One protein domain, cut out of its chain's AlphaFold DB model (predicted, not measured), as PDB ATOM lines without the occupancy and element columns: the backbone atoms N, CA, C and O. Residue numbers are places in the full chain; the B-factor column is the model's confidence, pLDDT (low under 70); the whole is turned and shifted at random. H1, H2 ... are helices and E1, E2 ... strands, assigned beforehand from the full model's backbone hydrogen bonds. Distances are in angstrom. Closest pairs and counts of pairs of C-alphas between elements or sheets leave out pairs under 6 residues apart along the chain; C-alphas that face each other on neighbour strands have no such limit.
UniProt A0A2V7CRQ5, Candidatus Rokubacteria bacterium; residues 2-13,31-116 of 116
ATOM      1  N   ARG A   2      58.011  31.203  11.064       55.41
ATOM      2  CA  ARG A   2      56.732  31.152  11.790       55.41
ATOM      3  C   ARG A   2      56.005  29.871  11.494       55.41
ATOM      4  O   ARG A   2      56.034  29.462  10.340       55.41
ATOM      5  N   ALA A   3      55.436  29.244  12.520       52.31
ATOM      6  CA  ALA A   3      55.039  27.845  12.457       52.31
ATOM      7  C   ALA A   3      53.528  27.610  12.267       52.31
ATOM      8  O   ALA A   3      52.699  28.341  12.813       52.31
ATOM      9  N   ILE A   4      53.147  26.569  11.516       57.12
ATOM     10  CA  ILE A   4      51.869  25.874  11.752       57.12
ATOM     11  C   ILE A   4      52.144  24.694  12.666       57.12
ATOM     12  O   ILE A   4      53.120  23.978  12.463       57.12
ATOM     13  N   LEU A   5      51.279  24.529  13.664       57.03
ATOM     14  CA  LEU A   5      51.250  23.332  14.475       57.03
ATOM     15  C   LEU A   5      50.318  22.315  13.834       57.03
ATOM     16  O   LEU A   5      49.132  22.615  13.705       57.03
ATOM     17  N   LEU A   6      50.837  21.147  13.471       57.31
ATOM     18  CA  LEU A   6      50.030  19.974  13.158       57.31
ATOM     19  C   LEU A   6      50.130  19.006  14.331       57.31
ATOM     20  O   LEU A   6      51.223  18.594  14.710       57.31
ATOM     21  N   ILE A   7      48.991  18.668  14.909       58.53
ATOM     22  CA  ILE A   7      48.857  17.621  15.907       58.53
ATOM     23  C   ILE A   7      48.373  16.389  15.155       58.53
ATOM     24  O   ILE A   7      47.254  16.380  14.639       58.53
ATOM     25  N   VAL A   8      49.227  15.375  15.055       53.22
ATOM     26  CA  VAL A   8      48.865  14.101  14.430       53.22
ATOM     27  C   VAL A   8      48.205  13.247  15.497       53.22
ATOM     28  O   VAL A   8      48.856  12.783  16.435       53.22
ATOM     29  N   LEU A   9      46.896  13.056  15.371       46.50
ATOM     30  CA  LEU A   9      46.142  12.228  16.290       46.50
ATOM     31  C   LEU A   9      46.358  10.758  15.904       46.50
ATOM     32  O   LEU A   9      45.634  10.197  15.087       46.50
ATOM     33  N   LEU A  10      47.365  10.112  16.498       32.38
ATOM     34  CA  LEU A  10      47.490   8.650  16.474       32.38
ATOM     35  C   LEU A  10      46.427   8.041  17.405       32.38
ATOM     36  O   LEU A  10      46.727   7.574  18.502       32.38
ATOM     37  N   LEU A  11      45.162   8.053  16.979       35.72
ATOM     38  CA  LEU A  11      44.115   7.263  17.623       35.72
ATOM     39  C   LEU A  11      44.251   5.801  17.182       35.72
ATOM     40  O   LEU A  11      43.686   5.376  16.177       35.72
ATOM     41  N   LEU A  12      44.960   4.997  17.975       28.73
ATOM     42  CA  LEU A  12      44.744   3.548  18.012       28.73
ATOM     43  C   LEU A  12      43.516   3.234  18.874       28.73
ATOM     44  O   LEU A  12      43.641   2.588  19.906       28.73
ATOM     45  N   LEU A  13      42.326   3.676  18.468       29.75
ATOM     46  CA  LEU A  13      41.069   3.168  19.020       29.75
ATOM     47  C   LEU A  13      40.021   3.112  17.905       29.75
ATOM     48  O   LEU A  13      39.696   4.120  17.284       29.75
ATOM     49  N   SER A  31      45.508  36.411  23.539       34.69
ATOM     50  CA  SER A  31      46.098  35.966  24.828       34.69
ATOM     51  C   SER A  31      47.573  35.576  24.616       34.69
ATOM     52  O   SER A  31      47.888  34.918  23.622       34.69
ATOM     53  N   GLN A  32      48.458  36.025  25.512       36.88
ATOM     54  CA  GLN A  32      49.928  36.079  25.403       36.88
ATOM     55  C   GLN A  32      50.683  34.847  25.953       36.88
ATOM     56  O   GLN A  32      51.877  34.945  26.221       36.88
ATOM     57  N   ASN A  33      50.050  33.679  26.119       38.69
ATOM     58  CA  ASN A  33      50.727  32.521  26.722       38.69
ATOM     59  C   ASN A  33      50.852  31.317  25.773       38.69
ATOM     60  O   ASN A  33      49.863  30.863  25.201       38.69
ATOM     61  N   ARG A  34      52.085  30.810  25.614       40.16
ATOM     62  CA  ARG A  34      52.491  29.793  24.617       40.16
ATOM     63  C   ARG A  34      51.950  28.381  24.895       40.16
ATOM     64  O   ARG A  34      51.731  27.643  23.939       40.16
ATOM     65  N   GLN A  35      51.693  28.044  26.163       36.75
ATOM     66  CA  GLN A  35      51.249  26.710  26.599       36.75
ATOM     67  C   GLN A  35      49.712  26.565  26.666       36.75
ATOM     68  O   GLN A  35      49.162  25.585  26.185       36.75
ATOM     69  N   ARG A  36      48.982  27.573  27.175       36.72
ATOM     70  CA  ARG A  36      47.532  27.486  27.502       36.72
ATOM     71  C   ARG A  36      46.557  27.492  26.308       36.72
ATOM     72  O   ARG A  36      45.355  27.650  26.492       36.72
ATOM     73  N   ARG A  37      47.050  27.405  25.069       41.88
ATOM     74  CA  ARG A  37      46.223  27.524  23.845       41.88
ATOM     75  C   ARG A  37      46.116  26.227  23.044       41.88
ATOM     76  O   ARG A  37      45.338  26.164  22.099       41.88
ATOM     77  N   LEU A  38      46.917  25.222  23.398       40.56
ATOM     78  CA  LEU A  38      46.968  23.920  22.735       40.56
ATOM     79  C   LEU A  38      45.680  23.113  22.951       40.56
ATOM     80  O   LEU A  38      45.140  22.547  22.011       40.56
ATOM     81  N   GLU A  39      45.131  23.205  24.157       46.28
ATOM     82  CA  GLU A  39      43.911  22.552  24.645       46.28
ATOM     83  C   GLU A  39      42.629  22.836  23.827       46.28
ATOM     84  O   GLU A  39      41.606  22.184  24.009       46.28
ATOM     85  N   GLN A  40      42.639  23.828  22.934       50.00
ATOM     86  CA  GLN A  40      41.411  24.479  22.479       50.00
ATOM     87  C   GLN A  40      40.676  23.769  21.335       50.00
ATOM     88  O   GLN A  40      39.471  23.927  21.259       50.00
ATOM     89  N   SER A  41      41.301  22.970  20.464       54.94
ATOM     90  CA  SER A  41      40.555  22.406  19.315       54.94
ATOM     91  C   SER A  41      39.465  21.418  19.752       54.94
ATOM     92  O   SER A  41      38.298  21.587  19.406       54.94
ATOM     93  N   LEU A  42      39.816  20.435  20.588       57.34
ATOM     94  CA  LEU A  42      38.840  19.495  21.144       57.34
ATOM     95  C   LEU A  42      37.847  20.215  22.073       57.34
ATOM     96  O   LEU A  42      36.642  20.006  21.978       57.34
ATOM     97  N   ARG A  43      38.331  21.149  22.901       62.88
ATOM     98  CA  ARG A  43      37.493  21.907  23.849       62.88
ATOM     99  C   ARG A  43      36.542  22.915  23.191       62.88
ATOM    100  O   ARG A  43      35.557  23.303  23.810       62.88
ATOM    101  N   LEU A  44      36.826  23.370  21.968       64.94
ATOM    102  CA  LEU A  44      35.976  24.309  21.224       64.94
ATOM    103  C   LEU A  44      34.917  23.601  20.373       64.94
ATOM    104  O   LEU A  44      33.883  24.203  20.084       64.94
ATOM    105  N   HIS A  45      35.174  22.359  19.955       70.69
ATOM    106  CA  HIS A  45      34.328  21.650  18.991       70.69
ATOM    107  C   HIS A  45      33.583  20.444  19.578       70.69
ATOM    108  O   HIS A  45      32.557  20.051  19.027       70.69
ATOM    109  N   THR A  46      34.027  19.893  20.708       78.38
ATOM    110  CA  THR A  46      33.379  18.750  21.362       78.38
ATOM    111  C   THR A  46      32.578  19.207  22.581       78.38
ATOM    112  O   THR A  46      33.118  19.815  23.500       78.38
ATOM    113  N   GLN A  47      31.274  18.910  22.596       78.25
ATOM    114  CA  GLN A  47      30.359  19.316  23.677       78.25
ATOM    115  C   GLN A  47      30.088  18.205  24.705       78.25
ATOM    116  O   GLN A  47      29.594  18.488  25.795       78.25
ATOM    117  N   GLY A  48      30.394  16.950  24.363       84.62
ATOM    118  CA  GLY A  48      30.198  15.786  25.221       84.62
ATOM    119  C   GLY A  48      30.112  14.485  24.424       84.62
ATOM    120  O   GLY A  48      30.262  14.491  23.201       84.62
ATOM    121  N   PHE A  49      29.841  13.381  25.122       85.94
ATOM    122  CA  PHE A  49      29.670  12.051  24.532       85.94
ATOM    123  C   PHE A  49      28.243  11.543  24.755       85.94
ATOM    124  O   PHE A  49      27.638  11.781  25.802       85.94
ATOM    125  N   GLN A  50      27.689  10.834  23.771       89.06
ATOM    126  CA  GLN A  50      26.343  10.275  23.874       89.06
ATOM    127  C   GLN A  50      26.257   9.279  25.040       89.06
ATOM    128  O   GLN A  50      27.063   8.359  25.136       89.06
ATOM    129  N   GLY A  51      25.258   9.456  25.910       91.88
ATOM    130  CA  GLY A  51      25.043   8.586  27.070       91.88
ATOM    131  C   GLY A  51      25.992   8.836  28.248       91.88
ATOM    132  O   GLY A  51      25.904   8.114  29.235       91.88
ATOM    133  N   MET A  52      26.861   9.849  28.173       91.81
ATOM    134  CA  MET A  52      27.782  10.213  29.248       91.81
ATOM    135  C   MET A  52      27.311  11.489  29.964       91.81
ATOM    136  O   MET A  52      26.934  12.457  29.292       91.81
ATOM    137  N   PRO A  53      27.338  11.537  31.310       93.50
ATOM    138  CA  PRO A  53      27.095  12.765  32.058       93.50
ATOM    139  C   PRO A  53      28.059  13.882  31.649       93.50
ATOM    140  O   PRO A  53      29.223  13.641  31.335       93.50
ATOM    141  N   ARG A  54      27.582  15.130  31.678       88.62
ATOM    142  CA  ARG A  54      28.345  16.287  31.186       88.62
ATOM    143  C   ARG A  54      29.691  16.472  31.890       88.62
ATOM    144  O   ARG A  54      30.673  16.769  31.220       88.62
ATOM    145  N   ASP A  55      29.732  16.307  33.207       92.00
ATOM    146  CA  ASP A  55      30.947  16.554  33.993       92.00
ATOM    147  C   ASP A  55      32.007  15.465  33.754       92.00
ATOM    148  O   ASP A  55      33.195  15.766  33.622       92.00
ATOM    149  N   GLU A  56      31.572  14.211  33.591       90.75
ATOM    150  CA  GLU A  56      32.435  13.097  33.174       90.75
ATOM    151  C   GLU A  56      32.969  13.318  31.755       90.75
ATOM    152  O   GLU A  56      34.170  13.197  31.507       90.75
ATOM    153  N   ALA A  57      32.095  13.729  30.833       88.38
ATOM    154  CA  ALA A  57      32.477  14.019  29.458       88.38
ATOM    155  C   ALA A  57      33.479  15.172  29.372       88.38
ATOM    156  O   ALA A  57      34.435  15.091  28.603       88.38
ATOM    157  N   TRP A  58      33.286  16.230  30.162       88.75
ATOM    158  CA  TRP A  58      34.206  17.361  30.188       88.75
ATOM    159  C   TRP A  58      35.583  16.957  30.712       88.75
ATOM    160  O   TRP A  58      36.583  17.278  30.078       88.75
ATOM    161  N   THR A  59      35.630  16.179  31.795       90.12
ATOM    162  CA  THR A  59      36.887  15.646  32.344       90.12
ATOM    163  C   THR A  59      37.653  14.845  31.286       90.12
ATOM    164  O   THR A  59      38.829  15.103  31.040       90.12
ATOM    165  N   LEU A  60      36.972  13.943  30.571       86.75
ATOM    166  CA  LEU A  60      37.588  13.154  29.500       86.75
ATOM    167  C   LEU A  60      38.049  14.018  28.313       86.75
ATOM    168  O   LEU A  60      39.108  13.773  27.738       86.75
ATOM    169  N   ILE A  61      37.277  15.038  27.930       84.38
ATOM    170  CA  ILE A  61      37.676  15.989  26.881       84.38
ATOM    171  C   ILE A  61      38.959  16.725  27.283       84.38
ATOM    172  O   ILE A  61      39.835  16.921  26.439       84.38
ATOM    173  N   GLU A  62      39.104  17.120  28.547       85.69
ATOM    174  CA  GLU A  62      40.329  17.760  29.031       85.69
ATOM    175  C   GLU A  62      41.527  16.809  28.949       85.69
ATOM    176  O   GLU A  62      42.545  17.180  28.367       85.69
ATOM    177  N   GLU A  63      41.380  15.563  29.405       86.75
ATOM    178  CA  GLU A  63      42.436  14.545  29.323       86.75
ATOM    179  C   GLU A  63      42.866  14.248  27.878       86.75
ATOM    180  O   GLU A  63      44.059  14.155  27.575       86.75
ATOM    181  N   LEU A  64      41.906  14.128  26.957       85.12
ATOM    182  CA  LEU A  64      42.177  13.894  25.537       85.12
ATOM    183  C   LEU A  64      42.850  15.102  24.878       85.12
ATOM    184  O   LEU A  64      43.748  14.933  24.045       85.12
ATOM    185  N   ALA A  65      42.449  16.319  25.245       82.56
ATOM    186  CA  ALA A  65      43.097  17.538  24.774       82.56
ATOM    187  C   ALA A  65      44.556  17.597  25.255       82.56
ATOM    188  O   ALA A  65      45.464  17.841  24.457       82.56
ATOM    189  N   ASP A  66      44.798  17.298  26.528       85.19
ATOM    190  CA  ASP A  66      46.133  17.310  27.124       85.19
ATOM    191  C   ASP A  66      47.023  16.211  26.529       85.19
ATOM    192  O   ASP A  66      48.193  16.445  26.231       85.19
ATOM    193  N   HIS A  67      46.473  15.016  26.285       83.50
ATOM    194  CA  HIS A  67      47.196  13.921  25.642       83.50
ATOM    195  C   HIS A  67      47.559  14.236  24.191       83.50
ATOM    196  O   HIS A  67      48.710  14.072  23.786       83.50
ATOM    197  N   SER A  68      46.576  14.665  23.399       79.44
ATOM    198  CA  SER A  68      46.759  14.884  21.963       79.44
ATOM    199  C   SER A  68      47.711  16.041  21.668       79.44
ATOM    200  O   SER A  68      48.376  16.028  20.643       79.44
ATOM    201  N   THR A  69      47.846  17.006  22.576       80.69
ATOM    202  CA  THR A  69      48.681  18.197  22.372       80.69
ATOM    203  C   THR A  69      50.118  18.076  22.888       80.69
ATOM    204  O   THR A  69      50.860  19.059  22.874       80.69
ATOM    205  N   GLN A  70      50.538  16.885  23.323       82.62
ATOM    206  CA  GLN A  70      51.912  16.643  23.766       82.62
ATOM    207  C   GLN A  70      52.920  16.863  22.631       82.62
ATOM    208  O   GLN A  70      52.666  16.515  21.475       82.62
ATOM    209  N   ASP A  71      54.115  17.358  22.969       84.62
ATOM    210  CA  ASP A  71      55.172  17.683  21.995       84.62
ATOM    211  C   ASP A  71      55.528  16.503  21.070       84.62
ATOM    212  O   ASP A  71      55.837  16.693  19.897       84.62
ATOM    213  N   ARG A  72      55.414  15.262  21.560       86.12
ATOM    214  CA  ARG A  72      55.683  14.046  20.771       86.12
ATOM    215  C   ARG A  72      54.690  13.788  19.627       86.12
ATOM    216  O   ARG A  72      55.015  13.034  18.719       86.12
ATOM    217  N   PHE A  73      53.492  14.372  19.679       82.12
ATOM    218  CA  PHE A  73      52.458  14.263  18.637       82.12
ATOM    219  C   PHE A  73      52.385  15.510  17.756       82.12
ATOM    220  O   PHE A  73      51.455  15.684  16.968       82.12
ATOM    221  N   THR A  74      53.364  16.394  17.913       81.81
ATOM    222  CA  THR A  74      53.273  17.769  17.472       81.81
ATOM    223  C   THR A  74      54.367  18.073  16.455       81.81
ATOM    224  O   THR A  74      55.558  17.930  16.720       81.81
ATOM    225  N   TYR A  75      53.962  18.549  15.282       82.25
ATOM    226  CA  TYR A  75      54.849  19.003  14.220       82.25
ATOM    227  C   TYR A  75      54.752  20.520  14.041       82.25
ATOM    228  O   TYR A  75      53.659  21.077  13.946       82.25
ATOM    229  N   TYR A  76      55.908  21.182  13.947       83.81
ATOM    230  CA  TYR A  76      56.022  22.619  13.705       83.81
ATOM    231  C   TYR A  76      56.584  22.881  12.308       83.81
ATOM    232  O   TYR A  76      57.774  22.694  12.060       83.81
ATOM    233  N   HIS A  77      55.742  23.380  11.406       83.62
ATOM    234  CA  HIS A  77      56.169  23.721  10.052       83.62
ATOM    235  C   HIS A  77      56.687  25.153   9.964       83.62
ATOM    236  O   HIS A  77      55.883  26.080  10.011       83.62
ATOM    237  N   GLN A  78      57.990  25.365   9.794       82.94
ATOM    238  CA  GLN A  78      58.537  26.705   9.568       82.94
ATOM    239  C   GLN A  78      58.320  27.146   8.117       82.94
ATOM    240  O   GLN A  78      59.009  26.660   7.233       82.94
ATOM    241  N   TRP A  79      57.406  28.097   7.905       81.38
ATOM    242  CA  TRP A  79      57.034  28.573   6.570       81.38
ATOM    243  C   TRP A  79      58.138  29.371   5.861       81.38
ATOM    244  O   TRP A  79      58.679  30.331   6.426       81.38
ATOM    245  N   TRP A  80      58.325  29.055   4.582       83.25
ATOM    246  CA  TRP A  80      59.067  29.803   3.570       83.25
ATOM    247  C   TRP A  80      58.176  30.118   2.365       83.25
ATOM    248  O   TRP A  80      57.139  29.495   2.130       83.25
ATOM    249  N   VAL A  81      58.554  31.141   1.596       84.62
ATOM    250  CA  VAL A  81      57.844  31.471   0.354       84.62
ATOM    251  C   VAL A  81      58.020  30.316  -0.629       84.62
ATOM    252  O   VAL A  81      59.147  29.963  -0.960       84.62
ATOM    253  N   GLY A  82      56.901  29.770  -1.104       85.94
ATOM    254  CA  GLY A  82      56.873  28.622  -2.014       85.94
ATOM    255  C   GLY A  82      56.501  27.299  -1.342       85.94
ATOM    256  O   GLY A  82      56.177  26.353  -2.054       85.94
ATOM    257  N   ASP A  83      56.477  27.237  -0.007       86.31
ATOM    258  CA  ASP A  83      56.060  26.027   0.700       86.31
ATOM    259  C   ASP A  83      54.584  25.705   0.442       86.31
ATOM    260  O   ASP A  83      53.710  26.580   0.448       86.31
ATOM    261  N   VAL A  84      54.307  24.413   0.282       87.75
ATOM    262  CA  VAL A  84      52.959  23.846   0.271       87.75
ATOM    263  C   VAL A  84      52.898  22.795   1.366       87.75
ATOM    264  O   VAL A  84      53.687  21.853   1.381       87.75
ATOM    265  N   LEU A  85      51.941  22.954   2.278       86.44
ATOM    266  CA  LEU A  85      51.665  21.987   3.331       86.44
ATOM    267  C   LEU A  85      50.336  21.301   3.025       86.44
ATOM    268  O   LEU A  85      49.334  21.970   2.777       86.44
ATOM    269  N   MET A  86      50.341  19.974   3.064       87.38
ATOM    270  CA  MET A  86      49.144  19.147   2.956       87.38
ATOM    271  C   MET A  86      49.022  18.317   4.225       87.38
ATOM    272  O   MET A  86      50.023  17.819   4.742       87.38
ATOM    273  N   TRP A  87      47.803  18.174   4.722       84.06
ATOM    274  CA  TRP A  87      47.495  17.327   5.864       84.06
ATOM    275  C   TRP A  87      46.109  16.709   5.680       84.06
ATOM    276  O   TRP A  87      45.287  17.220   4.917       84.06
ATOM    277  N   ASP A  88      45.867  15.605   6.378       82.25
ATOM    278  CA  ASP A  88      44.547  14.993   6.466       82.25
ATOM    279  C   ASP A  88      43.742  15.692   7.568       82.25
ATOM    280  O   ASP A  88      44.071  15.606   8.750       82.25
ATOM    281  N   GLU A  89      42.700  16.421   7.173       78.00
ATOM    282  CA  GLU A  89      41.852  17.197   8.086       78.00
ATOM    283  C   GLU A  89      41.080  16.304   9.075       78.00
ATOM    284  O   GLU A  89      40.720  16.770  10.151       78.00
ATOM    285  N   LEU A  90      40.833  15.028   8.750       77.12
ATOM    286  CA  LEU A  90      40.076  14.122   9.624       77.12
ATOM    287  C   LEU A  90      40.926  13.536  10.752       77.12
ATOM    288  O   LEU A  90      40.407  13.242  11.827       77.12
ATOM    289  N   SER A  91      42.223  13.345  10.509       78.38
ATOM    290  CA  SER A  91      43.144  12.695  11.452       78.38
ATOM    291  C   SER A  91      44.130  13.660  12.113       78.38
ATOM    292  O   SER A  91      44.978  13.245  12.908       78.38
ATOM    293  N   THR A  92      44.026  14.959  11.826       78.75
ATOM    294  CA  THR A  92      44.911  15.973  12.402       78.75
ATOM    295  C   THR A  92      44.136  17.141  12.996       78.75
ATOM    296  O   THR A  92      43.077  17.532  12.516       78.75
ATOM    297  N   MET A  93      44.690  17.733  14.052       81.50
ATOM    298  CA  MET A  93      44.277  19.056  14.517       81.50
ATOM    299  C   MET A  93      45.352  20.063  14.134       81.50
ATOM    300  O   MET A  93      46.541  19.747  14.148       81.50
ATOM    301  N   HIS A  94      44.961  21.298  13.832       81.75
ATOM    302  CA  HIS A  94      45.923  22.336  13.484       81.75
ATOM    303  C   HIS A  94      45.663  23.646  14.221       81.75
ATOM    304  O   HIS A  94      44.527  24.025  14.503       81.75
ATOM    305  N   ARG A  95      46.742  24.381  14.514       78.31
ATOM    306  CA  ARG A  95      46.641  25.761  15.004       78.31
ATOM    307  C   ARG A  95      47.728  26.656  14.436       78.31
ATOM    308  O   ARG A  95      48.857  26.234  14.180       78.31
ATOM    309  N   GLY A  96      47.409  27.943  14.321       77.62
ATOM    310  CA  GLY A  96      48.436  28.964  14.152       77.62
ATOM    311  C   GLY A  96      49.334  29.017  15.391       77.62
ATOM    312  O   GLY A  96      48.839  28.990  16.524       77.62
ATOM    313  N   ALA A  97      50.651  29.122  15.198       73.81
ATOM    314  CA  ALA A  97      51.585  29.249  16.317       73.81
ATOM    315  C   ALA A  97      51.346  30.521  17.156       73.81
ATOM    316  O   ALA A  97      51.684  30.534  18.339       73.81
ATOM    317  N   GLY A  98      50.703  31.550  16.584       71.06
ATOM    318  CA  GLY A  98      50.442  32.829  17.260       71.06
ATOM    319  C   GLY A  98      51.717  33.642  17.500       71.06
ATOM    320  O   GLY A  98      51.749  34.508  18.365       71.06
ATOM    321  N   ASP A  99      52.770  33.331  16.750       72.38
ATOM    322  CA  ASP A  99      54.125  33.872  16.841       72.38
ATOM    323  C   ASP A  99      54.363  35.054  15.885       72.38
ATOM    324  O   ASP A  99      55.501  35.497  15.711       72.38
ATOM    325  N   TYR A 100      53.299  35.565  15.258       72.94
ATOM    326  CA  TYR A 100      53.352  36.744  14.405       72.94
ATOM    327  C   TYR A 100      52.948  38.008  15.152       72.94
ATOM    328  O   TYR A 100      52.019  38.000  15.962       72.94
ATOM    329  N   ARG A 101      53.657  39.106  14.873       76.62
ATOM    330  CA  ARG A 101      53.295  40.407  15.428       76.62
ATOM    331  C   ARG A 101      52.032  40.939  14.733       76.62
ATOM    332  O   ARG A 101      51.837  40.654  13.550       76.62
ATOM    333  N   PRO A 102      51.170  41.703  15.429       76.25
ATOM    334  CA  PRO A 102      49.938  42.236  14.840       76.25
ATOM    335  C   PRO A 102      50.155  43.139  13.618       76.25
ATOM    336  O   PRO A 102      49.267  43.239  12.777       76.25
ATOM    337  N   ASP A 103      51.317  43.788  13.528       83.88
ATOM    338  CA  ASP A 103      51.731  44.673  12.435       83.88
ATOM    339  C   ASP A 103      52.271  43.926  11.204       83.88
ATOM    340  O   ASP A 103      52.489  44.531  10.154       83.88
ATOM    341  N   GLU A 104      52.458  42.607  11.284       81.00
ATOM    342  CA  GLU A 104      53.033  41.826  10.195       81.00
ATOM    343  C   GLU A 104      51.968  41.179   9.306       81.00
ATOM    344  O   GLU A 104      51.125  40.395   9.748       81.00
ATOM    345  N   ARG A 105      52.040  41.466   8.001       80.56
ATOM    346  CA  ARG A 105      51.151  40.864   7.005       80.56
ATOM    347  C   ARG A 105      51.529  39.401   6.773       80.56
ATOM    348  O   ARG A 105      52.630  39.099   6.323       80.56
ATOM    349  N   ARG A 106      50.574  38.496   6.991       81.69
ATOM    350  CA  ARG A 106      50.693  37.067   6.674       81.69
ATOM    351  C   ARG A 106      49.486  36.622   5.853       81.69
ATOM    352  O   ARG A 106      48.355  36.742   6.313       81.69
ATOM    353  N   VAL A 107      49.730  36.115   4.646       85.19
ATOM    354  CA  VAL A 107      48.693  35.609   3.733       85.19
ATOM    355  C   VAL A 107      49.015  34.161   3.398       85.19
ATOM    356  O   VAL A 107      50.130  33.862   2.984       85.19
ATOM    357  N   LEU A 108      48.042  33.275   3.596       86.31
ATOM    358  CA  LEU A 108      48.096  31.878   3.183       86.31
ATOM    359  C   LEU A 108      46.846  31.600   2.370       86.31
ATOM    360  O   LEU A 108      45.755  32.038   2.737       86.31
ATOM    361  N   LEU A 109      47.020  30.868   1.280       89.12
ATOM    362  CA  LEU A 109      45.921  30.363   0.478       89.12
ATOM    363  C   LEU A 109      45.697  28.907   0.875       89.12
ATOM    364  O   LEU A 109      46.663  28.175   1.085       89.12
ATOM    365  N   ARG A 110      44.435  28.492   1.000       90.69
ATOM    366  CA  ARG A 110      44.085  27.094   1.268       90.69
ATOM    367  C   ARG A 110      43.015  26.625   0.298       90.69
ATOM    368  O   ARG A 110      42.155  27.409  -0.099       90.69
ATOM    369  N   THR A 111      43.035  25.331   0.019       91.50
ATOM    370  CA  THR A 111      41.939  24.601  -0.614       91.50
ATOM    371  C   THR A 111      41.623  23.358   0.214       91.50
ATOM    372  O   THR A 111      42.478  22.897   0.970       91.50
ATOM    373  N   ILE A 112      40.398  22.850   0.107       88.69
ATOM    374  CA  ILE A 112      39.958  21.606   0.748       88.69
ATOM    375  C   ILE A 112      39.643  20.621  -0.371       88.69
ATOM    376  O   ILE A 112      38.920  20.960  -1.307       88.69
ATOM    377  N   VAL A 113      40.200  19.417  -0.273       87.62
ATOM    378  CA  VAL A 113      39.904  18.326  -1.201       87.62
ATOM    379  C   VAL A 113      38.777  17.496  -0.604       87.62
ATOM    380  O   VAL A 113      38.908  16.980   0.503       87.62
ATOM    381  N   TYR A 114      37.668  17.391  -1.330       83.44
ATOM    382  CA  TYR A 114      36.551  16.525  -0.969       83.44
ATOM    383  C   TYR A 114      36.685  15.178  -1.691       83.44
ATOM    384  O   TYR A 114      37.227  15.147  -2.799       83.44
ATOM    385  N   PRO A 115      36.209  14.076  -1.090       81.50
ATOM    386  CA  PRO A 115      36.106  12.807  -1.798       81.50
ATOM    387  C   PRO A 115      35.194  12.958  -3.025       81.50
ATOM    388  O   PRO A 115      34.213  13.706  -2.985       81.50
ATOM    389  N   SER A 116      35.562  12.275  -4.111       73.19
ATOM    390  CA  SER A 116      34.813  12.203  -5.373       73.19
ATOM    391  C   SER A 116      33.638  11.243  -5.300       73.19
ATOM    392  O   SER A 116      33.856  10.149  -4.727       73.19
TER     393      SER A 116
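What this domain is: This is residues 2 to 13 and 31 to 116 of the 116 residues of a protein of Candidatus Rokubacteria bacterium (UniProt A0A2V7CRQ5). Little of this domain is regular structure: a small antiparallel sheet, E2 - E1 - E3, with helices H1 and H2 off one end and long unnamed stretches, residues 79 to 91 and 97 to 116. The 98 printed residues run E1, H1, H2, E2, E3, mixed in class, with 37 in named elements. The whole is loose, radius of gyration of the C-alphas 15.7 A, and flat, 47 by 42 by 23 A.

How they stand to each other: Look first at inner strand E1, residues 3 to 8. Antiparallel to it are E2, residues 74 to 78, with N 75 and O 6 2.8 A apart, and E3, residues 92 to 96, with N 7 and O 93 2.8 A apart. H1, residues 40 to 45, and H2, residues 54 to 68, form a helical hairpin, opposite ways at a steep tilt of 45 degrees. H2 touches H1 with residues 61 to 65 alone; the closest C-alphas, Leu 42 and Ala 65, are 5.9 A apart. Each helix only grazes the sheet, and has every O i to N i+4 pair within hydrogen-bond range.

Where its parts are: Find C-alpha 3 at (55.039, 27.845, 12.457); E1 runs 15.2 A from there. H2 runs 20.6 A from C-alpha 54 at (28.345, 16.287, 31.186).

The domain as a whole: Residues 14 to 30 are cut out, a 33.7 A gap between C-alphas 13 and 31. The E2 to E3 link is long. Residues 2 to 13 and 31 to 44 have pLDDT under 70.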